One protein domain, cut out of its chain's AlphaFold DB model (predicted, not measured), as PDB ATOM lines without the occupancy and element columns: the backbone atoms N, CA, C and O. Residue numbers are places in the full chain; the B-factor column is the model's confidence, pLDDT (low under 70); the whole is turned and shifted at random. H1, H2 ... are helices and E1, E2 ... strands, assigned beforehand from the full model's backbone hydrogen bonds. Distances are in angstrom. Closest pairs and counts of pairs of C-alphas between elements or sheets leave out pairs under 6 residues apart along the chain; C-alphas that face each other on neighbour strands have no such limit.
ATOM      1  N   ALA A  83      -1.614  22.080  27.038       90.69
ATOM      2  CA  ALA A  83      -2.205  20.747  26.956       90.69
ATOM      3  C   ALA A  83      -2.535  20.327  25.510       90.69
ATOM      4  O   ALA A  83      -2.223  19.206  25.128       90.69
ATOM      5  N   HIS A  84      -3.130  21.205  24.688       92.44
ATOM      6  CA  HIS A  84      -3.439  20.887  23.284       92.44
ATOM      7  C   HIS A  84      -2.159  20.681  22.469       92.44
ATOM      8  O   HIS A  84      -2.061  19.705  21.732       92.44
ATOM      9  N   LYS A  85      -1.149  21.542  22.651       92.56
ATOM     10  CA  LYS A  85       0.142  21.414  21.954       92.56
ATOM     11  C   LYS A  85       0.842  20.096  22.303       92.56
ATOM     12  O   LYS A  85       1.304  19.380  21.416       92.56
ATOM     13  N   VAL A  86       0.871  19.740  23.588       95.25
ATOM     14  CA  VAL A  86       1.435  18.467  24.054       95.25
ATOM     15  C   VAL A  86       0.636  17.279  23.506       95.25
ATOM     16  O   VAL A  86       1.231  16.344  22.979       95.25
ATOM     17  N   LEU A  87      -0.700  17.316  23.559       96.12
ATOM     18  CA  LEU A  87      -1.555  16.244  23.031       96.12
ATOM     19  C   LEU A  87      -1.418  16.073  21.512       96.12
ATOM     20  O   LEU A  87      -1.427  14.939  21.031       96.12
ATOM     21  N   ALA A  88      -1.247  17.162  20.761       95.19
ATOM     22  CA  ALA A  88      -0.989  17.118  19.325       95.19
ATOM     23  C   ALA A  88       0.302  16.335  19.026       95.19
ATOM     24  O   ALA A  88       0.283  15.376  18.254       95.19
ATOM     25  N   LEU A  89       1.409  16.667  19.699       96.12
ATOM     26  CA  LEU A  89       2.679  15.952  19.529       96.12
ATOM     27  C   LEU A  89       2.622  14.508  20.048       96.12
ATOM     28  O   LEU A  89       3.157  13.614  19.395       96.12
ATOM     29  N   ALA A  90       1.937  14.258  21.167       96.56
ATOM     30  CA  ALA A  90       1.743  12.913  21.714       96.56
ATOM     31  C   ALA A  90       0.966  12.012  20.747       96.56
ATOM     32  O   ALA A  90       1.299  10.841  20.576       96.56
ATOM     33  N   THR A  91      -0.033  12.570  20.065       95.88
ATOM     34  CA  THR A  91      -0.822  11.853  19.058       95.88
ATOM     35  C   THR A  91       0.035  11.457  17.853       95.88
ATOM     36  O   THR A  91      -0.050  10.322  17.384       95.88
ATOM     37  N   LEU A  92       0.907  12.352  17.375       95.19
ATOM     38  CA  LEU A  92       1.845  12.033  16.292       95.19
ATOM     39  C   LEU A  92       2.915  11.028  16.722       95.19
ATOM     40  O   LEU A  92       3.315  10.181  15.926       95.19
ATOM     41  N   GLU A  93       3.373  11.099  17.971       94.56
ATOM     42  CA  GLU A  93       4.320  10.126  18.508       94.56
ATOM     43  C   GLU A  93       3.688   8.735  18.611       94.56
ATOM     44  O   GLU A  93       4.283   7.753  18.167       94.56
ATOM     45  N   LEU A  94       2.437   8.647  19.072       91.94
ATOM     46  CA  LEU A  94       1.691   7.394  19.058       91.94
ATOM     47  C   LEU A  94       1.552   6.835  17.632       91.94
ATOM     48  O   LEU A  94       1.789   5.646  17.418       91.94
ATOM     49  N   ALA A  95       1.251   7.683  16.643       91.50
ATOM     50  CA  ALA A  95       1.157   7.270  15.242       91.50
ATOM     51  C   ALA A  95       2.476   6.678  14.702       91.50
ATOM     52  O   ALA A  95       2.452   5.714  13.934       91.50
ATOM     53  N   LYS A  96       3.638   7.195  15.131       90.31
ATOM     54  CA  LYS A  96       4.946   6.607  14.785       90.31
ATOM     55  C   LYS A  96       5.134   5.228  15.383       90.31
ATOM     56  O   LYS A  96       5.547   4.316  14.673       90.31
ATOM     57  N   HIS A  97       4.829   5.071  16.671       86.88
ATOM     58  CA  HIS A  97       4.925   3.775  17.338       86.88
ATOM     59  C   HIS A  97       4.060   2.725  16.639       86.88
ATOM     60  O   HIS A  97       4.518   1.612  16.405       86.88
ATOM     61  N   MET A  98       2.848   3.110  16.244       82.94
ATOM     62  CA  MET A  98       1.932   2.240  15.516       82.94
ATOM     63  C   MET A  98       2.445   1.848  14.125       82.94
ATOM     64  O   MET A  98       2.279   0.703  13.721       82.94
ATOM     65  N   ARG A  99       3.086   2.769  13.393       81.06
ATOM     66  CA  ARG A  99       3.663   2.479  12.069       81.06
ATOM     67  C   ARG A  99       4.922   1.619  12.122       81.06
ATOM     68  O   ARG A  99       5.163   0.854  11.195       81.06
ATOM     69  N   ASN A 100       5.716   1.741  13.183       75.25
ATOM     70  CA  ASN A 100       6.989   1.030  13.310       75.25
ATOM     71  C   ASN A 100       6.839  -0.446  13.722       75.25
ATOM     72  O   ASN A 100       7.851  -1.129  13.843       75.25
ATOM     73  N   GLY A 101       5.615  -0.951  13.928       59.34
ATOM     74  CA  GLY A 101       5.353  -2.390  14.054       59.34
ATOM     75  C   GLY A 101       5.964  -3.077  15.281       59.34
ATOM     76  O   GLY A 101       6.099  -4.295  15.275       59.34
ATOM     77  N   ASN A 102       6.329  -2.341  16.340       52.69
ATOM     78  CA  ASN A 102       6.711  -2.955  17.619       52.69
ATOM     79  C   ASN A 102       5.448  -3.482  18.326       52.69
ATOM     80  O   ASN A 102       4.917  -2.848  19.236       52.69
ATOM     81  N   GLU A 103       4.939  -4.623  17.856       53.12
ATOM     82  CA  GLU A 103       3.724  -5.281  18.358       53.12
ATOM     83  C   GLU A 103       3.906  -5.908  19.750       53.12
ATOM     84  O   GLU A 103       2.924  -6.108  20.464       53.12
ATOM     85  N   ASP A 104       5.147  -6.164  20.174       46.97
ATOM     86  CA  ASP A 104       5.415  -6.963  21.375       46.97
ATOM     87  C   ASP A 104       5.126  -6.230  22.695       46.97
ATOM     88  O   ASP A 104       4.846  -6.874  23.709       46.97
ATOM     89  N   ILE A 105       5.165  -4.890  22.717       52.44
ATOM     90  CA  ILE A 105       4.839  -4.092  23.909       52.44
ATOM     91  C   ILE A 105       4.166  -2.777  23.479       52.44
ATOM     92  O   ILE A 105       4.844  -1.913  22.913       52.44
ATOM     93  N   PRO A 106       2.865  -2.562  23.773       62.75
ATOM     94  CA  PRO A 106       2.237  -1.269  23.539       62.75
ATOM     95  C   PRO A 106       3.007  -0.186  24.306       62.75
ATOM     96  O   PRO A 106       3.321  -0.397  25.484       62.75
ATOM     97  N   PRO A 107       3.319   0.966  23.685       76.38
ATOM     98  CA  PRO A 107       4.066   2.004  24.373       76.38
ATOM     99  C   PRO A 107       3.276   2.463  25.598       76.38
ATOM    100  O   PRO A 107       2.058   2.655  25.538       76.38
ATOM    101  N   LYS A 108       3.970   2.648  26.723       87.81
ATOM    102  CA  LYS A 108       3.358   3.265  27.900       87.81
ATOM    103  C   LYS A 108       2.986   4.699  27.538       87.81
ATOM    104  O   LYS A 108       3.819   5.448  27.026       87.81
ATOM    105  N   MET A 109       1.737   5.089  27.789       93.31
ATOM    106  CA  MET A 109       1.243   6.426  27.431       93.31
ATOM    107  C   MET A 109       2.008   7.531  28.166       93.31
ATOM    108  O   MET A 109       2.142   8.638  27.654       93.31
ATOM    109  N   GLU A 110       2.562   7.221  29.337       95.12
ATOM    110  CA  GLU A 110       3.471   8.085  30.084       95.12
ATOM    111  C   GLU A 110       4.737   8.416  29.290       95.12
ATOM    112  O   GLU A 110       5.182   9.561  29.310       95.12
ATOM    113  N   ASP A 111       5.309   7.439  28.586       94.00
ATOM    114  CA  ASP A 111       6.538   7.631  27.815       94.00
ATOM    115  C   ASP A 111       6.250   8.465  26.559       94.00
ATOM    116  O   ASP A 111       6.962   9.429  26.280       94.00
ATOM    117  N   ILE A 112       5.133   8.183  25.874       95.38
ATOM    118  CA  ILE A 112       4.634   8.999  24.752       95.38
ATOM    119  C   ILE A 112       4.444  10.458  25.178       95.38
ATOM    120  O   ILE A 112       4.876  11.380  24.484       95.38
ATOM    121  N   LEU A 113       3.804  10.675  26.331       96.44
ATOM    122  CA  LEU A 113       3.523  12.013  26.834       96.44
ATOM    123  C   LEU A 113       4.805  12.763  27.214       96.44
ATOM    124  O   LEU A 113       4.926  13.941  26.892       96.44
ATOM    125  N   LYS A 114       5.773  12.097  27.854       96.12
ATOM    126  CA  LYS A 114       7.075  12.702  28.184       96.12
ATOM    127  C   LYS A 114       7.828  13.142  26.933       96.12
ATOM    128  O   LYS A 114       8.229  14.298  26.857       96.12
ATOM    129  N   ILE A 115       7.923  12.270  25.925       95.69
ATOM    130  CA  ILE A 115       8.550  12.604  24.636       95.69
ATOM    131  C   ILE A 115       7.845  13.807  23.996       95.69
ATOM    132  O   ILE A 115       8.491  14.703  23.455       95.69
ATOM    133  N   ALA A 116       6.513  13.856  24.055       96.31
ATOM    134  CA  ALA A 116       5.752  14.977  23.518       96.31
ATOM    135  C   ALA A 116       6.026  16.299  24.253       96.31
ATOM    136  O   ALA A 116       6.123  17.333  23.596       96.31
ATOM    137  N   ILE A 117       6.177  16.268  25.581       96.06
ATOM    138  CA  ILE A 117       6.534  17.439  26.398       96.06
ATOM    139  C   ILE A 117       7.931  17.942  26.029       96.06
ATOM    140  O   ILE A 117       8.080  19.125  25.738       96.06
ATOM    141  N   GLU A 118       8.924  17.053  25.946       95.12
ATOM    142  CA  GLU A 118      10.293  17.401  25.532       95.12
ATOM    143  C   GLU A 118      10.308  18.038  24.134       95.12
ATOM    144  O   GLU A 118      10.947  19.057  23.884       95.12
ATOM    145  N   LYS A 119       9.533  17.486  23.195       93.31
ATOM    146  CA  LYS A 119       9.404  18.040  21.837       93.31
ATOM    147  C   LYS A 119       8.648  19.366  21.773       93.31
ATOM    148  O   LYS A 119       8.775  20.074  20.771       93.31
ATOM    149  N   ALA A 120       7.832  19.665  22.778       92.31
ATOM    150  CA  ALA A 120       7.093  20.913  22.891       92.31
ATOM    151  C   ALA A 120       7.928  22.034  23.535       92.31
ATOM    152  O   ALA A 120       7.492  23.187  23.509       92.31
ATOM    153  N   GLU A 121       9.110  21.734  24.086       90.69
ATOM    154  CA  GLU A 121       9.975  22.724  24.731       90.69
ATOM    155  C   GLU A 121      10.245  23.938  23.829       90.69
ATOM    156  O   GLU A 121      10.604  23.824  22.654       90.69
ATOM    157  N   GLY A 122      10.065  25.134  24.396       87.44
ATOM    158  CA  GLY A 122      10.158  26.405  23.672       87.44
ATOM    159  C   GLY A 122       8.862  26.851  22.979       87.44
ATOM    160  O   GLY A 122       8.824  27.965  22.452       87.44
ATOM    161  N   TYR A 123       7.805  26.029  23.010       88.00
ATOM    162  CA  TYR A 123       6.458  26.361  22.521       88.00
ATOM    163  C   TYR A 123       5.381  26.360  23.616       88.00
ATOM    164  O   TYR A 123       4.264  26.819  23.359       88.00
ATOM    165  N   ILE A 124       5.695  25.834  24.798       89.12
ATOM    166  CA  ILE A 124       4.815  25.730  25.969       89.12
ATOM    167  C   ILE A 124       5.470  26.374  27.189       89.12
ATOM    168  O   ILE A 124       6.700  26.464  27.244       89.12
ATOM    169  N   ASP A 125       4.651  26.767  28.161       87.31
ATOM    170  CA  ASP A 125       5.123  27.062  29.511       87.31
ATOM    171  C   ASP A 125       5.352  25.752  30.297       87.31
ATOM    172  O   ASP A 125       5.105  24.644  29.808       87.31
ATOM    173  N   GLU A 126       5.841  25.863  31.536       87.94
ATOM    174  CA  GLU A 126       6.057  24.705  32.406       87.94
ATOM    175  C   GLU A 126       4.747  23.932  32.647       87.94
ATOM    176  O   GLU A 126       3.732  24.473  33.102       87.94
ATOM    177  N   ILE A 127       4.769  22.627  32.362       90.56
ATOM    178  CA  ILE A 127       3.605  21.760  32.538       90.56
ATOM    179  C   ILE A 127       3.405  21.457  34.020       90.56
ATOM    180  O   ILE A 127       4.167  20.721  34.644       90.56
ATOM    181  N   THR A 128       2.306  21.965  34.572       92.00
ATOM    182  CA  THR A 128       1.886  21.617  35.932       92.00
ATOM    183  C   THR A 128       1.556  20.125  36.053       92.00
ATOM    184  O   THR A 128       1.123  19.472  35.097       92.00
ATOM    185  N   LYS A 129       1.662  19.582  37.272       93.06
ATOM    186  CA  LYS A 129       1.270  18.194  37.579       93.06
ATOM    187  C   LYS A 129      -0.186  17.892  37.198       93.06
ATOM    188  O   LYS A 129      -0.490  16.790  36.749       93.06
ATOM    189  N   GLU A 130      -1.083  18.862  37.370       91.56
ATOM    190  CA  GLU A 130      -2.488  18.727  36.973       91.56
ATOM    191  C   GLU A 130      -2.624  18.605  35.451       91.56
ATOM    192  O   GLU A 130      -3.260  17.668  34.967       91.56
ATOM    193  N   THR A 131      -1.979  19.498  34.692       91.12
ATOM    194  CA  THR A 131      -1.979  19.457  33.224       91.12
ATOM    195  C   THR A 131      -1.396  18.144  32.703       91.12
ATOM    196  O   THR A 131      -1.971  17.552  31.786       91.12
ATOM    197  N   TYR A 132      -0.310  17.652  33.307       95.31
ATOM    198  CA  TYR A 132       0.285  16.356  32.975       95.31
ATOM    199  C   TYR A 132      -0.716  15.210  33.171       95.31
ATOM    200  O   TYR A 132      -0.996  14.462  32.236       95.31
ATOM    201  N   ASN A 133      -1.310  15.104  34.365       94.81
ATOM    202  CA  ASN A 133      -2.255  14.034  34.692       94.81
ATOM    203  C   ASN A 133      -3.500  14.073  33.795       94.81
ATOM    204  O   ASN A 133      -3.934  13.038  33.290       94.81
ATOM    205  N   ASN A 134      -4.054  15.265  33.558       94.62
ATOM    206  CA  ASN A 134      -5.204  15.443  32.674       94.62
ATOM    207  C   ASN A 134      -4.873  15.037  31.232       94.62
ATOM    208  O   ASN A 134      -5.655  14.320  30.611       94.62
ATOM    209  N   SER A 135      -3.702  15.430  30.721       95.81
ATOM    210  CA  SER A 135      -3.252  15.060  29.371       95.81
ATOM    211  C   SER A 135      -3.028  13.552  29.244       95.81
ATOM    212  O   SER A 135      -3.440  12.956  28.252       95.81
ATOM    213  N   LEU A 136      -2.464  12.906  30.270       96.50
ATOM    214  CA  LEU A 136      -2.288  11.453  30.303       96.50
ATOM    215  C   LEU A 136      -3.631  10.710  30.275       96.50
ATOM    216  O   LEU A 136      -3.794   9.744  29.529       96.50
ATOM    217  N   LEU A 137      -4.618  11.161  31.055       96.19
ATOM    218  CA  LEU A 137      -5.967  10.589  31.030       96.19
ATOM    219  C   LEU A 137      -6.634  10.772  29.662       96.19
ATOM    220  O   LEU A 137      -7.235   9.836  29.135       96.19
ATOM    221  N   MET A 138      -6.495  11.954  29.059       96.44
ATOM    222  CA  MET A 138      -7.017  12.239  27.721       96.44
ATOM    223  C   MET A 138      -6.367  11.353  26.652       96.44
ATOM    224  O   MET A 138      -7.080  10.799  25.817       96.44
ATOM    225  N   LEU A 139      -5.048  11.149  26.712       96.25
ATOM    226  CA  LEU A 139      -4.321  10.277  25.789       96.25
ATOM    227  C   LEU A 139      -4.725   8.799  25.948       96.25
ATOM    228  O   LEU A 139      -4.932   8.097  24.960       96.25
ATOM    229  N   ASN A 140      -4.940   8.334  27.182       95.62
ATOM    230  CA  ASN A 140      -5.481   6.994  27.438       95.62
ATOM    231  C   ASN A 140      -6.906   6.830  26.880       95.62
ATOM    232  O   ASN A 140      -7.225   5.822  26.244       95.62
ATOM    233  N   ASN A 141      -7.764   7.835  27.078       95.81
ATOM    234  CA  ASN A 141      -9.116   7.854  26.517       95.81
ATOM    235  C   ASN A 141      -9.087   7.841  24.982       95.81
ATOM    236  O   ASN A 141      -9.879   7.135  24.360       95.81
ATOM    237  N   PHE A 142      -8.143   8.554  24.371       96.19
ATOM    238  CA  PHE A 142      -7.902   8.524  22.933       96.19
ATOM    239  C   PHE A 142      -7.508   7.143  22.427       96.19
ATOM    240  O   PHE A 142      -8.170   6.624  21.532       96.19
ATOM    241  N   ALA A 143      -6.502   6.510  23.034       93.25
ATOM    242  CA  ALA A 143      -6.066   5.174  22.638       93.25
ATOM    243  C   ALA A 143      -7.211   4.148  22.748       93.25
ATOM    244  O   ALA A 143      -7.415   3.327  21.849       93.25
ATOM    245  N   LYS A 144      -8.017   4.241  23.816       92.81
ATOM    246  CA  LYS A 144      -9.213   3.409  24.009       92.81
ATOM    247  C   LYS A 144     -10.271   3.652  22.931       92.81
ATOM    248  O   LYS A 144     -10.818   2.690  22.393       92.81
ATOM    249  N   LEU A 145     -10.575   4.917  22.625       94.62
ATOM    250  CA  LEU A 145     -11.532   5.273  21.579       94.62
ATOM    251  C   LEU A 145     -11.076   4.732  20.227       94.62
ATOM    252  O   LEU A 145     -11.849   4.061  19.546       94.62
ATOM    253  N   TYR A 146      -9.827   5.028  19.872       92.62
ATOM    254  CA  TYR A 146      -9.248   4.667  18.593       92.62
ATOM    255  C   TYR A 146      -9.335   3.160  18.365       92.62
ATOM    256  O   TYR A 146      -9.909   2.754  17.364       92.62
ATOM    257  N   LYS A 147      -8.892   2.334  19.325       89.62
ATOM    258  CA  LYS A 147      -8.960   0.864  19.224       89.62
ATOM    259  C   LYS A 147     -10.379   0.349  18.946       89.62
ATOM    260  O   LYS A 147     -10.572  -0.549  18.128       89.62
ATOM    261  N   ASN A 148     -11.372   0.907  19.637       90.69
ATOM    262  CA  ASN A 148     -12.757   0.461  19.512       90.69
ATOM    263  C   ASN A 148     -13.372   0.885  18.171       90.69
ATOM    264  O   ASN A 148     -14.003   0.079  17.484       90.69
ATOM    265  N   ILE A 149     -13.199   2.154  17.800       91.69
ATOM    266  CA  ILE A 149     -13.834   2.726  16.612       91.69
ATOM    267  C   ILE A 149     -13.116   2.301  15.336       91.69
ATOM    268  O   ILE A 149     -13.798   2.028  14.356       91.69
ATOM    269  N   SER A 150     -11.788   2.161  15.339       88.00
ATOM    270  CA  SER A 150     -11.051   1.676  14.166       88.00
ATOM    271  C   SER A 150     -11.511   0.279  13.747       88.00
ATOM    272  O   SER A 150     -11.745   0.038  12.564       88.00
ATOM    273  N   THR A 151     -11.742  -0.598  14.729       88.69
ATOM    274  CA  THR A 151     -12.299  -1.940  14.518       88.69
ATOM    275  C   THR A 151     -13.736  -1.861  14.004       88.69
ATOM    276  O   THR A 151     -14.074  -2.489  13.006       88.69
ATOM    277  N   THR A 152     -14.583  -1.053  14.652       90.81
ATOM    278  CA  THR A 152     -16.010  -0.933  14.298       90.81
ATOM    279  C   THR A 152     -16.210  -0.346  12.902       90.81
ATOM    280  O   THR A 152     -17.062  -0.797  12.146       90.81
ATOM    281  N   MET A 153     -15.408   0.654  12.539       90.94
ATOM    282  CA  MET A 153     -15.448   1.291  11.228       90.94
ATOM    283  C   MET A 153     -14.659   0.522  10.174       90.94
ATOM    284  O   MET A 153     -14.707   0.927   9.017       90.94
ATOM    285  N   ASN A 154     -13.959  -0.561  10.527       90.38
ATOM    286  CA  ASN A 154     -13.089  -1.317   9.629       90.38
ATOM    287  C   ASN A 154     -12.133  -0.387   8.852       90.38
ATOM    288  O   ASN A 154     -12.258  -0.239   7.630       90.38
ATOM    289  N   LEU A 155     -11.284   0.336   9.593       88.88
ATOM    290  CA  LEU A 155     -10.207   1.150   9.022       88.88
ATOM    291  C   LEU A 155      -9.058   0.240   8.564       88.88
ATOM    292  O   LEU A 155      -8.706  -0.706   9.269       88.88
ATOM    293  N   ASN A 156      -8.470   0.537   7.407       82.69
ATOM    294  CA  ASN A 156      -7.337  -0.213   6.862       82.69
ATOM    295  C   ASN A 156      -6.030   0.062   7.625       82.69
ATOM    296  O   ASN A 156      -5.974   0.866   8.547       82.69
ATOM    297  N   ASN A 157      -4.929  -0.565   7.200       74.31
ATOM    298  CA  ASN A 157      -3.608  -0.350   7.805       74.31
ATOM    299  C   ASN A 157      -2.940   0.975   7.381       74.31
ATOM    300  O   ASN A 157      -1.998   1.425   8.032       74.31
ATOM    301  N   ASN A 158      -3.402   1.623   6.305       83.06
ATOM    302  CA  ASN A 158      -2.801   2.846   5.761       83.06
ATOM    303  C   ASN A 158      -3.397   4.126   6.379       83.06
ATOM    304  O   ASN A 158      -3.827   5.045   5.682       83.06
ATOM    305  N   ILE A 159      -3.445   4.172   7.707       90.62
ATOM    306  CA  ILE A 159      -4.044   5.288   8.438       90.62
ATOM    307  C   ILE A 159      -3.061   6.457   8.535       90.62
ATOM    308  O   ILE A 159      -1.855   6.278   8.758       90.62
ATOM    309  N   LYS A 160      -3.597   7.671   8.408       92.25
ATOM    310  CA  LYS A 160      -2.881   8.923   8.641       92.25
ATOM    311  C   LYS A 160      -3.520   9.701   9.788       92.25
ATOM    312  O   LYS A 160      -4.730   9.871   9.855       92.25
ATOM    313  N   PHE A 161      -2.674  10.183  10.685       94.00
ATOM    314  CA  PHE A 161      -2.995  11.065  11.798       94.00
ATOM    315  C   PHE A 161      -2.583  12.496  11.446       94.00
ATOM    316  O   PHE A 161      -1.415  12.766  11.150       94.00
ATOM    317  N   TYR A 162      -3.534  13.412  11.533       94.12
ATOM    318  CA  TYR A 162      -3.325  14.847  11.434       94.12
ATOM    319  C   TYR A 162      -3.789  15.498  12.733       94.12
ATOM    320  O   TYR A 162      -4.762  15.077  13.345       94.12
ATOM    321  N   VAL A 163      -3.079  16.525  13.160       93.75
ATOM    322  CA  VAL A 163      -3.317  17.350  14.336       93.75
ATOM    323  C   VAL A 163      -3.240  18.824  13.952       93.75
ATOM    324  O   VAL A 163      -2.402  19.209  13.130       93.75
ATOM    325  N   GLU A 164      -4.112  19.643  14.543       89.69
ATOM    326  CA  GLU A 164      -4.156  21.102  14.333       89.69
ATOM    327  C   GLU A 164      -4.218  21.498  12.840       89.69
ATOM    328  O   GLU A 164      -3.579  22.453  12.384       89.69
ATOM    329  N   LEU A 165      -4.968  20.722  12.052       88.50
ATOM    330  CA  LEU A 165      -5.056  20.865  10.602       88.50
ATOM    331  C   LEU A 165      -6.012  22.007  10.230       88.50
ATOM    332  O   LEU A 165      -7.204  21.910  10.502       88.50
ATOM    333  N   GLN A 166      -5.529  23.070   9.581       90.12
ATOM    334  CA  GLN A 166      -6.423  24.116   9.069       90.12
ATOM    335  C   GLN A 166      -7.141  23.651   7.805       90.12
ATOM    336  O   GLN A 166      -6.486  23.270   6.839       90.12
ATOM    337  N   LEU A 167      -8.469  23.756   7.809       92.81
ATOM    338  CA  LEU A 167      -9.349  23.407   6.698       92.81
ATOM    339  C   LEU A 167     -10.214  24.612   6.333       92.81
ATOM    340  O   LEU A 167     -10.946  25.128   7.183       92.81
ATOM    341  N   LEU A 168     -10.113  25.066   5.084       93.44
ATOM    342  CA  LEU A 168     -10.861  26.198   4.548       93.44
ATOM    343  C   LEU A 168     -11.734  25.709   3.387       93.44
ATOM    344  O   LEU A 168     -11.228  25.398   2.302       93.44
ATOM    345  N   ASP A 169     -13.045  25.668   3.624       94.25
ATOM    346  CA  ASP A 169     -14.035  25.279   2.626       94.25
ATOM    347  C   ASP A 169     -14.934  26.453   2.229       94.25
ATOM    348  O   ASP A 169     -15.579  27.088   3.068       94.25
ATOM    349  N   TYR A 170     -15.000  26.707   0.925       92.88
ATOM    350  CA  TYR A 170     -15.751  27.823   0.355       92.88
ATOM    351  C   TYR A 170     -17.170  27.456  -0.087       92.88
ATOM    352  O   TYR A 170     -17.949  28.350  -0.387       92.88
ATOM    353  N   GLU A 171     -17.546  26.174  -0.109       91.06
ATOM    354  CA  GLU A 171     -18.936  25.782  -0.381       91.06
ATOM    355  C   GLU A 171     -19.820  25.868   0.866       91.06
ATOM    356  O   GLU A 171     -21.001  26.209   0.781       91.06
ATOM    357  N   THR A 172     -19.252  25.573   2.034       94.19
ATOM    358  CA  THR A 172     -19.895  25.729   3.344       94.19
ATOM    359  C   THR A 172     -19.566  27.065   4.010       94.19
ATOM    360  O   THR A 172     -20.237  27.440   4.970       94.19
ATOM    361  N   HIS A 173     -18.557  27.788   3.509       95.31
ATOM    362  CA  HIS A 173     -17.971  28.983   4.125       95.31
ATOM    363  C   HIS A 173     -17.485  28.743   5.560       95.31
ATOM    364  O   HIS A 173     -17.686  29.584   6.442       95.31
ATOM    365  N   ILE A 174     -16.851  27.595   5.815       95.75
ATOM    366  CA  ILE A 174     -16.332  27.234   7.138       95.75
ATOM    367  C   ILE A 174     -14.802  27.188   7.103       95.75
ATOM    368  O   ILE A 174     -14.190  26.553   6.248       95.75
ATOM    369  N   TRP A 175     -14.193  27.824   8.100       93.88
ATOM    370  CA  TRP A 175     -12.790  27.660   8.462       93.88
ATOM    371  C   TRP A 175     -12.686  26.924   9.799       93.88
ATOM    372  O   TRP A 175     -13.153  27.423  10.828       93.88
ATOM    373  N   GLY A 176     -12.083  25.739   9.805       93.38
ATOM    374  CA  GLY A 176     -11.909  24.928  11.006       93.38
ATOM    375  C   GLY A 176     -10.469  24.498  11.248       93.38
ATOM    376  O   GLY A 176      -9.684  24.387  10.312       93.38
ATOM    377  N   THR A 177     -10.169  24.217  12.515       92.81
ATOM    378  CA  THR A 177      -8.929  23.569  12.953       92.81
ATOM    379  C   THR A 177      -9.305  22.438  13.913       92.81
ATOM    380  O   THR A 177      -9.418  22.678  15.122       92.81
ATOM    381  N   PRO A 178      -9.611  21.234  13.401       94.12
ATOM    382  CA  PRO A 178      -9.857  20.075  14.248       94.12
ATOM    383  C   PRO A 178      -8.585  19.725  15.024       94.12
ATOM    384  O   PRO A 178      -7.479  19.831  14.485       94.12
ATOM    385  N   ASP A 179      -8.732  19.304  16.280       95.19
ATOM    386  CA  ASP A 179      -7.565  19.000  17.107       95.19
ATOM    387  C   ASP A 179      -6.844  17.738  16.611       95.19
ATOM    388  O   ASP A 179      -5.615  17.730  16.541       95.19
ATOM    389  N   VAL A 180      -7.599  16.691  16.243       96.38
ATOM    390  CA  VAL A 180      -7.073  15.477  15.598       96.38
ATOM    391  C   VAL A 180      -8.032  14.970  14.521       96.38
ATOM    392  O   VAL A 180      -9.245  14.916  14.724       96.38
ATOM    393  N   ILE A 181      -7.474  14.534  13.398       96.62
ATOM    394  CA  ILE A 181      -8.128  13.747  12.355       96.62
ATOM    395  C   ILE A 181      -7.332  12.459  12.187       96.62
ATOM    396  O   ILE A 181      -6.109  12.485  12.057       96.62
ATOM    397  N   ILE A 182      -8.028  11.333  12.171       96.00
ATOM    398  CA  ILE A 182      -7.454  10.038  11.831       96.00
ATOM    399  C   ILE A 182      -8.185   9.549  10.593       96.00
ATOM    400  O   ILE A 182      -9.360   9.209  10.693       96.00
ATOM    401  N   GLU A 183      -7.522   9.545   9.443       94.44
ATOM    402  CA  GLU A 183      -8.137   9.191   8.166       94.44
ATOM    403  C   GLU A 183      -7.569   7.903   7.570       94.44
ATOM    404  O   GLU A 183      -6.391   7.578   7.717       94.44
ATOM    405  N   ASP A 184      -8.435   7.206   6.848       93.94
ATOM    406  CA  ASP A 184      -8.125   6.146   5.901       93.94
ATOM    407  C   ASP A 184      -8.546   6.645   4.505       93.94
ATOM    408  O   ASP A 184      -9.738   6.589   4.158       93.94
ATOM    409  N   PRO A 185      -7.593   7.171   3.710       91.31
ATOM    410  CA  PRO A 185      -7.877   7.704   2.381       91.31
ATOM    411  C   PRO A 185      -8.442   6.654   1.419       91.31
ATOM    412  O   PRO A 185      -9.262   6.989   0.563       91.31
ATOM    413  N   ASP A 186      -8.046   5.385   1.574       91.06
ATOM    414  CA  ASP A 186      -8.406   4.303   0.652       91.06
ATOM    415  C   ASP A 186      -9.891   3.940   0.784       91.06
ATOM    416  O   ASP A 186     -10.574   3.685  -0.210       91.06
ATOM    417  N   THR A 187     -10.423   3.966   2.012       92.50
ATOM    418  CA  THR A 187     -11.850   3.709   2.273       92.50
ATOM    419  C   THR A 187     -12.688   4.975   2.445       92.50
ATOM    420  O   THR A 187     -13.906   4.875   2.646       92.50
ATOM    421  N   LYS A 188     -12.059   6.155   2.335       94.38
ATOM    422  CA  LYS A 188     -12.642   7.474   2.617       94.38
ATOM    423  C   LYS A 188     -13.326   7.521   3.985       94.38
ATOM    424  O   LYS A 188     -14.468   7.976   4.099       94.38
ATOM    425  N   LYS A 189     -12.664   7.004   5.018       96.25
ATOM    426  CA  LYS A 189     -13.182   7.009   6.391       96.25
ATOM    427  C   LYS A 189     -12.326   7.890   7.282       96.25
ATOM    428  O   LYS A 189     -11.118   7.955   7.090       96.25
ATOM    429  N   ALA A 190     -12.935   8.523   8.279       96.94
ATOM    430  CA  ALA A 190     -12.190   9.295   9.263       96.94
ATOM    431  C   ALA A 190     -12.829   9.310  10.652       96.94
ATOM    432  O   ALA A 190     -14.038   9.138  10.821       96.94
ATOM    433  N   ILE A 191     -11.981   9.571  11.645       97.75
ATOM    434  CA  ILE A 191     -12.340   9.896  13.021       97.75
ATOM    435  C   ILE A 191     -11.880  11.329  13.294       97.75
ATOM    436  O   ILE A 191     -10.692  11.626  13.202       97.75
ATOM    437  N   VAL A 192     -12.813  12.201  13.668       98.19
ATOM    438  CA  VAL A 192     -12.554  13.608  13.996       98.19
ATOM    439  C   VAL A 192     -12.682  13.819  15.501       98.19
ATOM    440  O   VAL A 192     -13.694  13.462  16.106       98.19
ATOM    441  N   ILE A 193     -11.658  14.392  16.126       97.81
ATOM    442  CA  ILE A 193     -11.582  14.542  17.580       97.81
ATOM    443  C   ILE A 193     -11.346  15.999  17.958       97.81
ATOM    444  O   ILE A 193     -10.563  16.714  17.333       97.81
ATOM    445  N   ASP A 194     -12.034  16.405  19.020       96.12
ATOM    446  CA  ASP A 194     -11.887  17.697  19.678       96.12
ATOM    447  C   ASP A 194     -11.514  17.468  21.155       96.12
ATOM    448  O   ASP A 194     -12.193  16.745  21.900       96.12
ATOM    449  N   TRP A 195     -10.394  18.047  21.576       94.38
ATOM    450  CA  TRP A 195      -9.895  17.994  22.941       94.38
ATOM    451  C   TRP A 195     -10.599  19.046  23.785       94.38
ATOM    452  O   TRP A 195     -10.712  20.219  23.417       94.38
ATOM    453  N   LYS A 196     -11.030  18.650  24.982       91.94
ATOM    454  CA  LYS A 196     -11.532  19.588  25.983       91.94
ATOM    455  C   LYS A 196     -10.899  19.282  27.332       91.94
ATOM    456  O   LYS A 196     -11.103  18.224  27.914       91.94
ATOM    457  N   THR A 197     -10.140  20.238  27.855       84.00
ATOM    458  CA  THR A 197      -9.359  20.066  29.092       84.00
ATOM    459  C   THR A 197     -10.196  20.117  30.371       84.00
ATOM    460  O   THR A 197      -9.691  19.817  31.446       84.00
ATOM    461  N   THR A 198     -11.479  20.482  30.286       77.38
ATOM    462  CA  THR A 198     -12.392  20.530  31.439       77.38
ATOM    463  C   THR A 198     -13.210  19.242  31.561       77.38
ATOM    464  O   THR A 198     -13.528  18.603  30.562       77.38
ATOM    465  N   GLY A 199     -13.609  18.862  32.778       68.69
ATOM    466  CA  GLY A 199     -14.410  17.652  33.036       68.69
ATOM    467  C   GLY A 199     -15.927  17.801  32.831       68.69
ATOM    468  O   GLY A 199     -16.693  16.908  33.183       68.69
ATOM    469  N   ASN A 200     -16.410  18.926  32.305       77.94
ATOM    470  CA  ASN A 200     -17.850  19.179  32.203       77.94
ATOM    471  C   ASN A 200     -18.501  18.375  31.066       77.94
ATOM    472  O   ASN A 200     -17.860  18.045  30.071       77.94
ATOM    473  N   THR A 201     -19.802  18.089  31.182       82.56
ATOM    474  CA  THR A 201     -20.575  17.509  30.072       82.56
ATOM    475  C   THR A 201     -20.544  18.445  28.858       82.56
ATOM    476  O   THR A 201     -20.734  19.651  29.045       82.56
ATOM    477  N   PRO A 202     -20.364  17.926  27.626       88.38
ATOM    478  CA  PRO A 202     -20.351  18.767  26.440       88.38
ATOM    479  C   PRO A 202     -21.611  19.608  26.269       88.38
ATOM    480  O   PRO A 202     -22.734  19.089  26.224       88.38
ATOM    481  N   ASN A 203     -21.413  20.915  26.137       89.38
ATOM    482  CA  ASN A 203     -22.482  21.860  25.847       89.38
ATOM    483  C   ASN A 203     -22.788  21.911  24.339       89.38
ATOM    484  O   ASN A 203     -22.091  21.320  23.516       89.38
ATOM    485  N   GLN A 204     -23.855  22.619  23.961       89.44
ATOM    486  CA  GLN A 204     -24.299  22.699  22.566       89.44
ATOM    487  C   GLN A 204     -23.238  23.303  21.636       89.44
ATOM    488  O   GLN A 204     -23.022  22.776  20.550       89.44
ATOM    489  N   ARG A 205     -22.525  24.346  22.079       91.19
ATOM    490  CA  ARG A 205     -21.453  24.976  21.296       91.19
ATOM    491  C   ARG A 205     -20.360  23.964  20.950       91.19
ATOM    492  O   ARG A 205     -19.962  23.870  19.799       91.19
ATOM    493  N   GLU A 206     -19.895  23.189  21.926       93.44
ATOM    494  CA  GLU A 206     -18.841  22.189  21.699       93.44
ATOM    495  C   GLU A 206     -19.272  21.120  20.684       93.44
ATOM    496  O   GLU A 206     -18.493  20.754  19.809       93.44
ATOM    497  N   LYS A 207     -20.541  20.691  20.717       95.62
ATOM    498  CA  LYS A 207     -21.082  19.742  19.730       95.62
ATOM    499  C   LYS A 207     -21.118  20.331  18.321       95.62
ATOM    500  O   LYS A 207     -20.665  19.691  17.383       95.62
ATOM    501  N   TYR A 208     -21.615  21.560  18.171       96.75
ATOM    502  CA  TYR A 208     -21.703  22.217  16.863       96.75
ATOM    503  C   TYR A 208     -20.330  22.546  16.264       96.75
ATOM    504  O   TYR A 208     -20.175  22.495  15.046       96.75
ATOM    505  N   GLN A 209     -19.329  22.833  17.101       96.25
ATOM    506  CA  GLN A 209     -17.941  22.959  16.655       96.25
ATOM    507  C   GLN A 209     -17.440  21.635  16.059       96.25
ATOM    508  O   GLN A 209     -16.916  21.620  14.948       96.25
ATOM    509  N   LEU A 210     -17.670  20.521  16.759       97.00
ATOM    510  CA  LEU A 210     -17.277  19.194  16.291       97.00
ATOM    511  C   LEU A 210     -18.019  18.767  15.013       97.00
ATOM    512  O   LEU A 210     -17.419  18.180  14.116       97.00
ATOM    513  N   TYR A 211     -19.302  19.110  14.882       98.44
ATOM    514  CA  TYR A 211     -20.068  18.888  13.651       98.44
ATOM    515  C   TYR A 211     -19.493  19.657  12.456       98.44
ATOM    516  O   TYR A 211     -19.410  19.104  11.363       98.44
ATOM    517  N   ALA A 212     -19.064  20.909  12.658       98.38
ATOM    518  CA  ALA A 212     -18.401  21.690  11.615       98.38
ATOM    519  C   ALA A 212     -17.098  21.018  11.155       98.38
ATOM    520  O   ALA A 212     -16.846  20.920   9.958       98.38
ATOM    521  N   TYR A 213     -16.309  20.486  12.092       98.19
ATOM    522  CA  TYR A 213     -15.094  19.735  11.773       98.19
ATOM    523  C   TYR A 213     -15.382  18.439  11.003       98.19
ATOM    524  O   TYR A 213     -14.688  18.149  10.032       98.19
ATOM    525  N   ALA A 214     -16.432  17.700  11.368       98.25
ATOM    526  CA  ALA A 214     -16.845  16.498  10.640       98.25
ATOM    527  C   ALA A 214     -17.293  16.802   9.195       98.25
ATOM    528  O   ALA A 214     -16.978  16.038   8.284       98.25
ATOM    529  N   ILE A 215     -17.992  17.922   8.973       98.25
ATOM    530  CA  ILE A 215     -18.385  18.391   7.631       98.25
ATOM    531  C   ILE A 215     -17.152  18.714   6.783       98.25
ATOM    532  O   ILE A 215     -17.060  18.255   5.645       98.25
ATOM    533  N   LEU A 216     -16.201  19.468   7.342       97.06
ATOM    534  CA  LEU A 216     -14.961  19.832   6.654       97.06
ATOM    535  C   LEU A 216     -14.137  18.600   6.269       97.06
ATOM    536  O   LEU A 216     -13.657  18.516   5.140       97.06
ATOM    537  N   GLU A 217     -14.015  17.624   7.170       97.12
ATOM    538  CA  GLU A 217     -13.266  16.396   6.892       97.12
ATOM    539  C   GLU A 217     -13.946  15.525   5.825       97.12
ATOM    540  O   GLU A 217     -13.275  14.972   4.954       97.12
ATOM    541  N   ALA A 218     -15.281  15.450   5.815       96.44
ATOM    542  CA  ALA A 218     -16.001  14.762   4.745       96.44
ATOM    543  C   ALA A 218     -15.688  15.381   3.366       96.44
ATOM    544  O   ALA A 218     -15.397  14.670   2.403       96.44
ATOM    545  N   LEU A 219     -15.708  16.712   3.263       94.75
ATOM    546  CA  LEU A 219     -15.371  17.406   2.016       94.75
ATOM    547  C   LEU A 219     -13.903  17.186   1.627       94.75
ATOM    548  O   LEU A 219     -13.611  16.916   0.462       94.75
ATOM    549  N   ARG A 220     -12.987  17.213   2.603       93.31
ATOM    550  CA  ARG A 220     -11.557  16.943   2.395       93.31
ATOM    551  C   ARG A 220     -11.291  15.540   1.835       93.31
ATOM    552  O   ARG A 220     -10.490  15.416   0.911       93.31
ATOM    553  N   LEU A 221     -12.006  14.516   2.310       93.00
ATOM    554  CA  LEU A 221     -11.958  13.137   1.786       93.00
ATOM    555  C   LEU A 221     -12.619  12.966   0.402       93.00
ATOM    556  O   LEU A 221     -12.661  11.863  -0.160       93.00
ATOM    557  N   GLY A 222     -13.155  14.048  -0.166       91.75
ATOM    558  CA  GLY A 222     -13.747  14.067  -1.496       91.75
ATOM    559  C   GLY A 222     -15.149  13.464  -1.549       91.75
ATOM    560  O   GLY A 222     -15.493  12.842  -2.560       91.75
ATOM    561  N   TYR A 223     -15.938  13.587  -0.475       93.06
ATOM    562  CA  TYR A 223     -17.391  13.396  -0.549       93.06
ATOM    563  C   TYR A 223     -18.035  14.591  -1.242       93.06
ATOM    564  O   TYR A 223     -17.667  15.741  -0.997       93.06
ATOM    565  N   LYS A 224     -19.032  14.333  -2.095       91.88
ATOM    566  CA  LYS A 224     -19.789  15.423  -2.714       91.88
ATOM    567  C   LYS A 224     -20.655  16.125  -1.666       91.88
ATOM    568  O   LYS A 224     -21.120  15.470  -0.731       91.88
ATOM    569  N   PRO A 225     -21.009  17.403  -1.865       91.06
ATOM    570  CA  PRO A 225     -21.896  18.140  -0.958       91.06
ATOM    571  C   PRO A 225     -23.211  17.427  -0.620       91.06
ATOM    572  O   PRO A 225     -23.676  17.471   0.517       91.06
ATOM    573  N   SER A 226     -23.790  16.712  -1.588       91.31
ATOM    574  CA  SER A 226     -25.018  15.928  -1.403       91.31
ATOM    575  C   SER A 226     -24.837  14.677  -0.533       91.31
ATOM    576  O   SER A 226     -25.821  14.113  -0.067       91.31
ATOM    577  N   GLU A 227     -23.600  14.223  -0.325       94.62
ATOM    578  CA  GLU A 227     -23.251  12.977   0.370       94.62
ATOM    579  C   GLU A 227     -22.745  13.227   1.799       94.62
ATOM    580  O   GLU A 227     -22.850  12.335   2.640       94.62
ATOM    581  N   VAL A 228     -22.250  14.435   2.104       95.81
ATOM    582  CA  VAL A 228     -21.596  14.780   3.384       95.81
ATOM    583  C   VAL A 228     -22.425  14.380   4.607       95.81
ATOM    584  O   VAL A 228     -21.925  13.722   5.517       95.81
ATOM    585  N   PHE A 229     -23.712  14.737   4.648       96.31
ATOM    586  CA  PHE A 229     -24.542  14.445   5.823       96.31
ATOM    587  C   PHE A 229     -24.841  12.954   5.983       96.31
ATOM    588  O   PHE A 229     -24.967  12.483   7.110       96.31
ATOM    589  N   THR A 230     -24.920  12.204   4.884       96.25
ATOM    590  CA  THR A 230     -25.092  10.745   4.920       96.25
ATOM    591  C   THR A 230     -23.793  10.049   5.324       96.25
ATOM    592  O   THR A 230     -23.843   9.065   6.049       96.25
ATOM    593  N   ALA A 231     -22.634  10.583   4.930       96.75
ATOM    594  CA  ALA A 231     -21.324  10.075   5.334       96.75
ATOM    595  C   ALA A 231     -21.091  10.180   6.858       96.75
ATOM    596  O   ALA A 231     -20.469   9.294   7.449       96.75
ATOM    597  N   ILE A 232     -21.613  11.241   7.489       97.62
ATOM    598  CA  ILE A 232     -21.518  11.492   8.939       97.62
ATOM    599  C   ILE A 232     -22.655  10.817   9.719       97.62
ATOM    600  O   ILE A 232     -22.444  10.323  10.818       97.62
ATOM    601  N   ALA A 233     -23.875  10.828   9.185       96.81
ATOM    602  CA  ALA A 233     -25.067  10.301   9.844       96.81
ATOM    603  C   ALA A 233     -25.815   9.359   8.884       96.81
ATOM    604  O   ALA A 233     -26.836   9.760   8.312       96.81
ATOM    605  N   PRO A 234     -25.303   8.140   8.643       95.12
ATOM    606  CA  PRO A 234     -25.918   7.172   7.735       95.12
ATOM    607  C   PRO A 234     -27.133   6.482   8.365       95.12
ATOM    608  O   PRO A 234     -27.388   6.601   9.565       95.12
ATOM    609  N   ASP A 235     -27.859   5.713   7.550       93.44
ATOM    610  CA  ASP A 235     -29.014   4.936   8.014       93.44
ATOM    611  C   ASP A 235     -28.602   3.612   8.695       93.44
ATOM    612  O   ASP A 235     -29.375   3.042   9.465       93.44
ATOM    613  N   ASN A 236     -27.374   3.128   8.457       91.81
ATOM    614  CA  ASN A 236     -26.821   1.922   9.081       91.81
ATOM    615  C   ASN A 236     -25.326   2.053   9.425       91.81
ATOM    616  O   ASN A 236     -24.633   2.949   8.943       91.81
ATOM    617  N   LEU A 237     -24.849   1.167  10.309       88.69
ATOM    618  CA  LEU A 237     -23.521   1.270  10.921       88.69
ATOM    619  C   LEU A 237     -22.399   1.107   9.888       88.69
ATOM    620  O   LEU A 237     -21.476   1.919   9.880       88.69
ATOM    621  N   ASP A 238     -22.524   0.129   8.990       86.25
ATOM    622  CA  ASP A 238     -21.517  -0.217   7.973       86.25
ATOM    623  C   ASP A 238     -21.287   0.906   6.949       86.25
ATOM    624  O   ASP A 238     -20.235   1.005   6.309       86.25
ATOM    625  N   GLN A 239     -22.273   1.790   6.799       90.75
ATOM    626  CA  GLN A 239     -22.181   2.980   5.964       90.75
ATOM    627  C   GLN A 239     -21.527   4.169   6.669       90.75
ATOM    628  O   GLN A 239     -21.323   5.187   6.015       90.75
ATOM    629  N   THR A 240     -21.166   4.073   7.952       92.31
ATOM    630  CA  THR A 240     -20.523   5.190   8.659       92.31
ATOM    631  C   THR A 240     -19.153   5.462   8.067       92.31
ATOM    632  O   THR A 240     -18.274   4.599   8.067       92.31
ATOM    633  N   LYS A 241     -18.975   6.678   7.550       96.50
ATOM    634  CA  LYS A 241     -17.719   7.118   6.942       96.50
ATOM    635  C   LYS A 241     -16.963   8.065   7.847       96.50
ATOM    636  O   LYS A 241     -15.755   7.929   7.980       96.50
ATOM    637  N   ILE A 242     -17.670   8.976   8.506       97.81
ATOM    638  CA  ILE A 242     -17.067   9.971   9.387       97.81
ATOM    639  C   ILE A 242     -17.626   9.783  10.788       97.81
ATOM    640  O   ILE A 242     -18.817   9.976  11.021       97.81
ATOM    641  N   TYR A 243     -16.758   9.429  11.726       98.00
ATOM    642  CA  TYR A 243     -17.082   9.416  13.142       98.00
ATOM    643  C   TYR A 243     -16.466  10.627  13.835       98.00
ATOM    644  O   TYR A 243     -15.437  11.151  13.410       98.00
ATOM    645  N   TYR A 244     -17.088  11.073  14.920       98.00
ATOM    646  CA  TYR A 244     -16.617  12.226  15.671       98.00
ATOM    647  C   TYR A 244     -16.738  12.005  17.180       98.00
ATOM    648  O   TYR A 244     -17.670  11.342  17.651       98.00
ATOM    649  N   ALA A 245     -15.813  12.572  17.956       97.88
ATOM    650  CA  ALA A 245     -15.852  12.509  19.416       97.88
ATOM    651  C   ALA A 245     -15.196  13.718  20.102       97.88
ATOM    652  O   ALA A 245     -14.274  14.335  19.578       97.88
ATOM    653  N   ILE A 246     -15.648  14.008  21.323       97.44
ATOM    654  CA  ILE A 246     -14.972  14.913  22.258       97.44
ATOM    655  C   ILE A 246     -14.262  14.061  23.301       97.44
ATOM    656  O   ILE A 246     -14.885  13.185  23.912       97.44
ATOM    657  N   ILE A 247     -12.986  14.344  23.550       96.44
ATOM    658  CA  ILE A 247     -12.212  13.663  24.591       96.44
ATOM    659  C   ILE A 247     -11.871  14.638  25.714       96.44
ATOM    660  O   ILE A 247     -11.441  15.768  25.480       96.44
ATOM    661  N   ARG A 248     -12.077  14.174  26.949       94.50
ATOM    662  CA  ARG A 248     -11.841  14.894  28.205       94.50
ATOM    663  C   ARG A 248     -11.059  14.017  29.181       94.50
ATOM    664  O   ARG A 248     -11.001  12.799  28.985       94.50
ATOM    665  N   PRO A 249     -10.510  14.582  30.272       93.44
ATOM    666  CA  PRO A 249      -9.869  13.778  31.312       93.44
ATOM    667  C   PRO A 249     -10.813  12.729  31.920       93.44
ATOM    668  O   PRO A 249     -10.410  11.600  32.176       93.44
ATOM    669  N   ASN A 250     -12.095  13.066  32.093       92.19
ATOM    670  CA  ASN A 250     -13.083  12.186  32.720       92.19
ATOM    671  C   ASN A 250     -13.820  11.242  31.754       92.19
ATOM    672  O   ASN A 250     -14.682  10.489  32.202       92.19
ATOM    673  N   GLY A 251     -13.516  11.267  30.453       94.00
ATOM    674  CA  GLY A 251     -14.079  10.299  29.516       94.00
ATOM    675  C   GLY A 251     -14.189  10.775  28.075       94.00
ATOM    676  O   GLY A 251     -13.645  11.802  27.670       94.00
ATOM    677  N   ILE A 252     -14.923   9.980  27.298       95.62
ATOM    678  CA  ILE A 252     -15.159  10.184  25.870       95.62
ATOM    679  C   ILE A 252     -16.645  10.446  25.656       95.62
ATOM    680  O   ILE A 252     -17.487   9.750  26.231       95.62
ATOM    681  N   TYR A 253     -16.964  11.413  24.805       96.56
ATOM    682  CA  TYR A 253     -18.326  11.744  24.423       96.56
ATOM    683  C   TYR A 253     -18.503  11.680  22.909       96.56
ATOM    684  O   TYR A 253     -17.712  12.252  22.164       96.56
ATOM    685  N   SER A 254     -19.587  11.057  22.459       96.44
ATOM    686  CA  SER A 254     -20.084  11.189  21.091       96.44
ATOM    687  C   SER A 254     -21.592  11.020  21.093       96.44
ATOM    688  O   SER A 254     -22.112  10.098  21.716       96.44
ATOM    689  N   ASP A 255     -22.302  11.895  20.390       95.69
ATOM    690  CA  ASP A 255     -23.731  11.719  20.136       95.69
ATOM    691  C   ASP A 255     -24.036  11.165  18.748       95.69
ATOM    692  O   ASP A 255     -25.168  11.289  18.277       95.69
ATOM    693  N   HIS A 256     -23.053  10.507  18.126       95.75
ATOM    694  CA  HIS A 256     -23.260   9.786  16.882       95.75
ATOM    695  C   HIS A 256     -24.420   8.782  17.038       95.75
ATOM    696  O   HIS A 256     -24.394   7.949  17.952       95.75
ATOM    697  N   PRO A 257     -25.436   8.805  16.158       93.38
ATOM    698  CA  PRO A 257     -26.676   8.053  16.342       93.38
ATOM    699  C   PRO A 257     -26.439   6.542  16.406       93.38
ATOM    700  O   PRO A 257     -27.143   5.822  17.113       93.38
ATOM    701  N   LEU A 258     -25.442   6.031  15.689       94.12
ATOM    702  CA  LEU A 258     -25.177   4.591  15.605       94.12
ATOM    703  C   LEU A 258     -24.066   4.114  16.540       94.12
ATOM    704  O   LEU A 258     -23.953   2.920  16.783       94.12
ATOM    705  N   MET A 259     -23.276   5.039  17.087       93.75
ATOM    706  CA  MET A 259     -22.138   4.738  17.960       93.75
ATOM    707  C   MET A 259     -22.058   5.761  19.109       93.75
ATOM    708  O   MET A 259     -21.061   6.467  19.235       93.75
ATOM    709  N   PRO A 260     -23.119   5.916  19.923       94.50
ATOM    710  CA  PRO A 260     -23.128   6.929  20.967       94.50
ATOM    711  C   PRO A 260     -22.211   6.545  22.136       94.50
ATOM    712  O   PRO A 260     -22.167   5.390  22.557       94.50
ATOM    713  N   LEU A 261     -21.535   7.533  22.724       94.31
ATOM    714  CA  LEU A 261     -20.694   7.389  23.912       94.31
ATOM    715  C   LEU A 261     -21.053   8.452  24.951       94.31
ATOM    716  O   LEU A 261     -21.057   9.647  24.657       94.31
ATOM    717  N   SER A 262     -21.316   8.015  26.186       90.56
ATOM    718  CA  SER A 262     -21.584   8.890  27.341       90.56
ATOM    719  C   SER A 262     -22.738   9.887  27.132       90.56
ATOM    720  O   SER A 262     -22.706  11.014  27.632       90.56
ATOM    721  N   VAL A 263     -23.776   9.478  26.394       87.25
ATOM    722  CA  VAL A 263     -25.015  10.251  26.204       87.25
ATOM    723  C   VAL A 263     -26.130   9.737  27.107       87.25
ATOM    724  O   VAL A 263     -26.232   8.542  27.366       87.25
ATOM    725  N   ARG A 264     -27.008  10.642  27.553       84.19
ATOM    726  CA  ARG A 264     -28.221  10.267  28.301       84.19
ATOM    727  C   ARG A 264     -29.291   9.648  27.405       84.19
ATOM    728  O   ARG A 264     -30.033   8.783  27.846       84.19
ATOM    729  N   SER A 265     -29.373  10.110  26.161       85.25
ATOM    730  CA  SER A 265     -30.308   9.620  25.154       85.25
ATOM    731  C   SER A 265     -29.641   9.609  23.785       85.25
ATOM    732  O   SER A 265     -28.840  10.490  23.458       85.25
ATOM    733  N   LYS A 266     -29.965   8.587  22.992       89.00
ATOM    734  CA  LYS A 266     -29.517   8.472  21.606       89.00
ATOM    735  C   LYS A 266     -30.177   9.571  20.771       89.00
ATOM    736  O   LYS A 266     -31.387   9.771  20.856       89.00
ATOM    737  N   VAL A 267     -29.369  10.283  19.991       91.94
ATOM    738  CA  VAL A 267     -29.857  11.260  19.012       91.94
ATOM    739  C   VAL A 267     -30.378  10.498  17.796       91.94
ATOM    740  O   VAL A 267     -29.782   9.505  17.379       91.94
ATOM    741  N   ASP A 268     -31.508  10.939  17.255       94.81
ATOM    742  CA  ASP A 268     -32.056  10.398  16.013       94.81
ATOM    743  C   ASP A 268     -31.202  10.812  14.796       94.81
ATOM    744  O   ASP A 268     -30.617  11.896  14.772       94.81
ATOM    745  N   ILE A 269     -31.146   9.967  13.762       96.19
ATOM    746  CA  ILE A 269     -30.363  10.239  12.545       96.19
ATOM    747  C   ILE A 269     -30.864  11.511  11.850       96.19
ATOM    748  O   ILE A 269     -30.064  12.366  11.459       96.19
ATOM    749  N   GLY A 270     -32.184  11.669  11.724       96.31
ATOM    750  CA  GLY A 270     -32.801  12.847  11.122       96.31
ATOM    751  C   GLY A 270     -32.525  14.113  11.930       96.31
ATOM    752  O   GLY A 270     -32.234  15.161  11.354       96.31
ATOM    753  N   GLU A 271     -32.545  14.010  13.259       95.88
ATOM    754  CA  GLU A 271     -32.169  15.107  14.156       95.88
ATOM    755  C   GLU A 271     -30.698  15.521  13.979       95.88
ATOM    756  O   GLU A 271     -30.413  16.711  13.837       95.88
ATOM    757  N   LEU A 272     -29.753  14.576  13.904       96.69
ATOM    758  CA  LEU A 272     -28.351  14.918  13.643       96.69
ATOM    759  C   LEU A 272     -28.171  15.560  12.257       96.69
ATOM    760  O   LEU A 272     -27.495  16.582  12.145       96.69
ATOM    761  N   ARG A 273     -28.821  15.033  11.209       96.50
ATOM    762  CA  ARG A 273     -28.785  15.629   9.858       96.50
ATOM    763  C   ARG A 273     -29.316  17.066   9.844       96.50
ATOM    764  O   ARG A 273     -28.750  17.915   9.154       96.50
ATOM    765  N   LYS A 274     -30.357  17.376  10.629       94.75
ATOM    766  CA  LYS A 274     -30.853  18.755  10.808       94.75
ATOM    767  C   LYS A 274     -29.811  19.655  11.470       94.75
ATOM    768  O   LYS A 274     -29.612  20.774  11.009       94.75
ATOM    769  N   ARG A 275     -29.106  19.171  12.497       95.81
ATOM    770  CA  ARG A 275     -28.027  19.930  13.159       95.81
ATOM    771  C   ARG A 275     -26.846  20.189  12.230       95.81
ATOM    772  O   ARG A 275     -26.364  21.316  12.185       95.81
ATOM    773  N   LEU A 276     -26.421  19.187  11.458       96.81
ATOM    774  CA  LEU A 276     -25.366  19.329  10.445       96.81
ATOM    775  C   LEU A 276     -25.746  20.373   9.387       96.81
ATOM    776  O   LEU A 276     -24.937  21.229   9.043       96.81
ATOM    777  N   ARG A 277     -27.000  20.369   8.924       94.81
ATOM    778  CA  ARG A 277     -27.511  21.413   8.025       94.81
ATOM    779  C   ARG A 277     -27.494  22.792   8.680       94.81
ATOM    780  O   ARG A 277     -27.038  23.751   8.069       94.81
ATOM    781  N   HIS A 278     -27.917  22.877   9.939       94.50
ATOM    782  CA  HIS A 278     -27.945  24.133  10.679       94.50
ATOM    783  C   HIS A 278     -26.550  24.756  10.853       94.50
ATOM    784  O   HIS A 278     -26.420  25.976  10.787       94.50
ATOM    785  N   VAL A 279     -25.499  23.941  11.019       96.50
ATOM    786  CA  VAL A 279     -24.095  24.404  11.017       96.50
ATOM    787  C   VAL A 279     -23.783  25.184   9.736       96.50
ATOM    788  O   VAL A 279     -23.239  26.286   9.809       96.50
ATOM    789  N   VAL A 280     -24.163  24.644   8.576       95.75
ATOM    790  CA  VAL A 280     -23.914  25.278   7.275       95.75
ATOM    791  C   VAL A 280     -24.759  26.542   7.097       95.75
ATOM    792  O   VAL A 280     -24.230  27.570   6.684       95.75
ATOM    793  N   ASP A 281     -26.034  26.518   7.499       94.19
ATOM    794  CA  ASP A 281     -26.909  27.700   7.448       94.19
ATOM    795  C   ASP A 281     -26.329  28.871   8.266       94.19
ATOM    796  O   ASP A 281     -26.352  30.025   7.828       94.19
ATOM    797  N   ILE A 282     -25.784  28.587   9.456       95.12
ATOM    798  CA  ILE A 282     -25.126  29.594  10.298       95.12
ATOM    799  C   ILE A 282     -23.867  30.131   9.612       95.12
ATOM    800  O   ILE A 282     -23.643  31.341   9.637       95.12
ATOM    801  N   ALA A 283     -23.041  29.262   9.026       95.94
ATOM    802  CA  ALA A 283     -21.802  29.660   8.362       95.94
ATOM    803  C   ALA A 283     -22.062  30.570   7.154       95.94
ATOM    804  O   ALA A 283     -21.457  31.640   7.061       95.94
TER     805      ALA A 283
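What this domain is: This is residues 83 to 283 of the 631 residues of the protein "PD-(D/E)XK nuclease superfamily" of Pyrobaculum sp. WP30 (UniProt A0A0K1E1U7). A twisted sheet of five strands forms the core, with H1 and H3 over one face and H4 over the other; H2 packs outside H1 and H3, and H6 with short H5 packs on H4. The small hairpin E2 and E3 packs on H4 too. The 201 printed residues hold six named helices and seven named strands, in the order H1 H2 H3 E1 E2 E3 E4 E5 H4 H5 E6 E7 H6, a mixed class. The large sheet, E1 E4 E5 E6 E7, is mixed; the whole is compact, with a radius of gyration of the C-alphas of 16.6 A and spans of 44 by 34 by 33 A.

Where its parts are: H1, residues 83 to 99, begins at C-alpha 83 (-2.205, 20.747, 26.956) and is 24.3 A long. H2 is residues 109 to 120, and H3, residues 129 to 152, is 34.7 A long. Strands E1, 160 to 163, E2, 167 to 169, E3, 174 to 176, E4, 180 to 184, and E5, 189 to 195, follow; E5 is 20.1 A long. H4, residues 204 to 220, is 24.5 A long, and H5 is residues 228 to 232. E6, 242 to 248, and E7, 251 to 253, come before H6, residues 269 to 283, which is 21.6 A long and ends at C-alpha 283 (-21.802, 29.660, 8.362).

How they stand to each other: E1 and E4 are antiparallel, with N 162 and O 181 at 2.8 A, and so are the hairpin E4 and E5, with N 191 and O 182 at 2.8 A. E5 and E6 are parallel, with N 192 and O 243 at 2.8 A; E5, H4 H5, E6 is a strand-helix-strand unit, two parallel neighbours with helices between, and its crossover is right-handed. In the hairpin E6 and E7, N 246 and O 253 are 2.8 A apart. The sheet E1 E4 E5 E6 E7 and the helices on both its faces make three layers: H1 runs along E1 at a height of 8.2 A over the sheet, H3 is on the same face as H1, and H4 is on the opposite face at a height of 9.0 A over the sheet. H1 and H2 touch, closest at the C-alphas of Ala 90 and Ala 116, 4.9 A, at a steep tilt of 62 degrees, opposite ways. H4 and H6 touch about perpendicular, at 86 degrees, closest at the C-alphas of Tyr 211 and Leu 276, 6.2 A. H5 only grazes the sheet and touches H4, closest at the C-alphas of Ala 218 and Val 228, 5.8 A. In the hairpin E2 and E3, N 167 and O 176 are 2.9 A apart. Every O i to N i+4 pair is within hydrogen-bond range in H1, H2, H4 and H5, with 19 of 20 in H3 and 10 of 11 in H6.

The domain as a whole: The C-alphas farthest apart are those of Asp 104 and Asp 281, 49.4 A. The printed part has no cut; the link E7 to H6, 15 residues, is long, and residues 100 to 105 stand free. Residues 101 to 106 and 199 have pLDDT under 70.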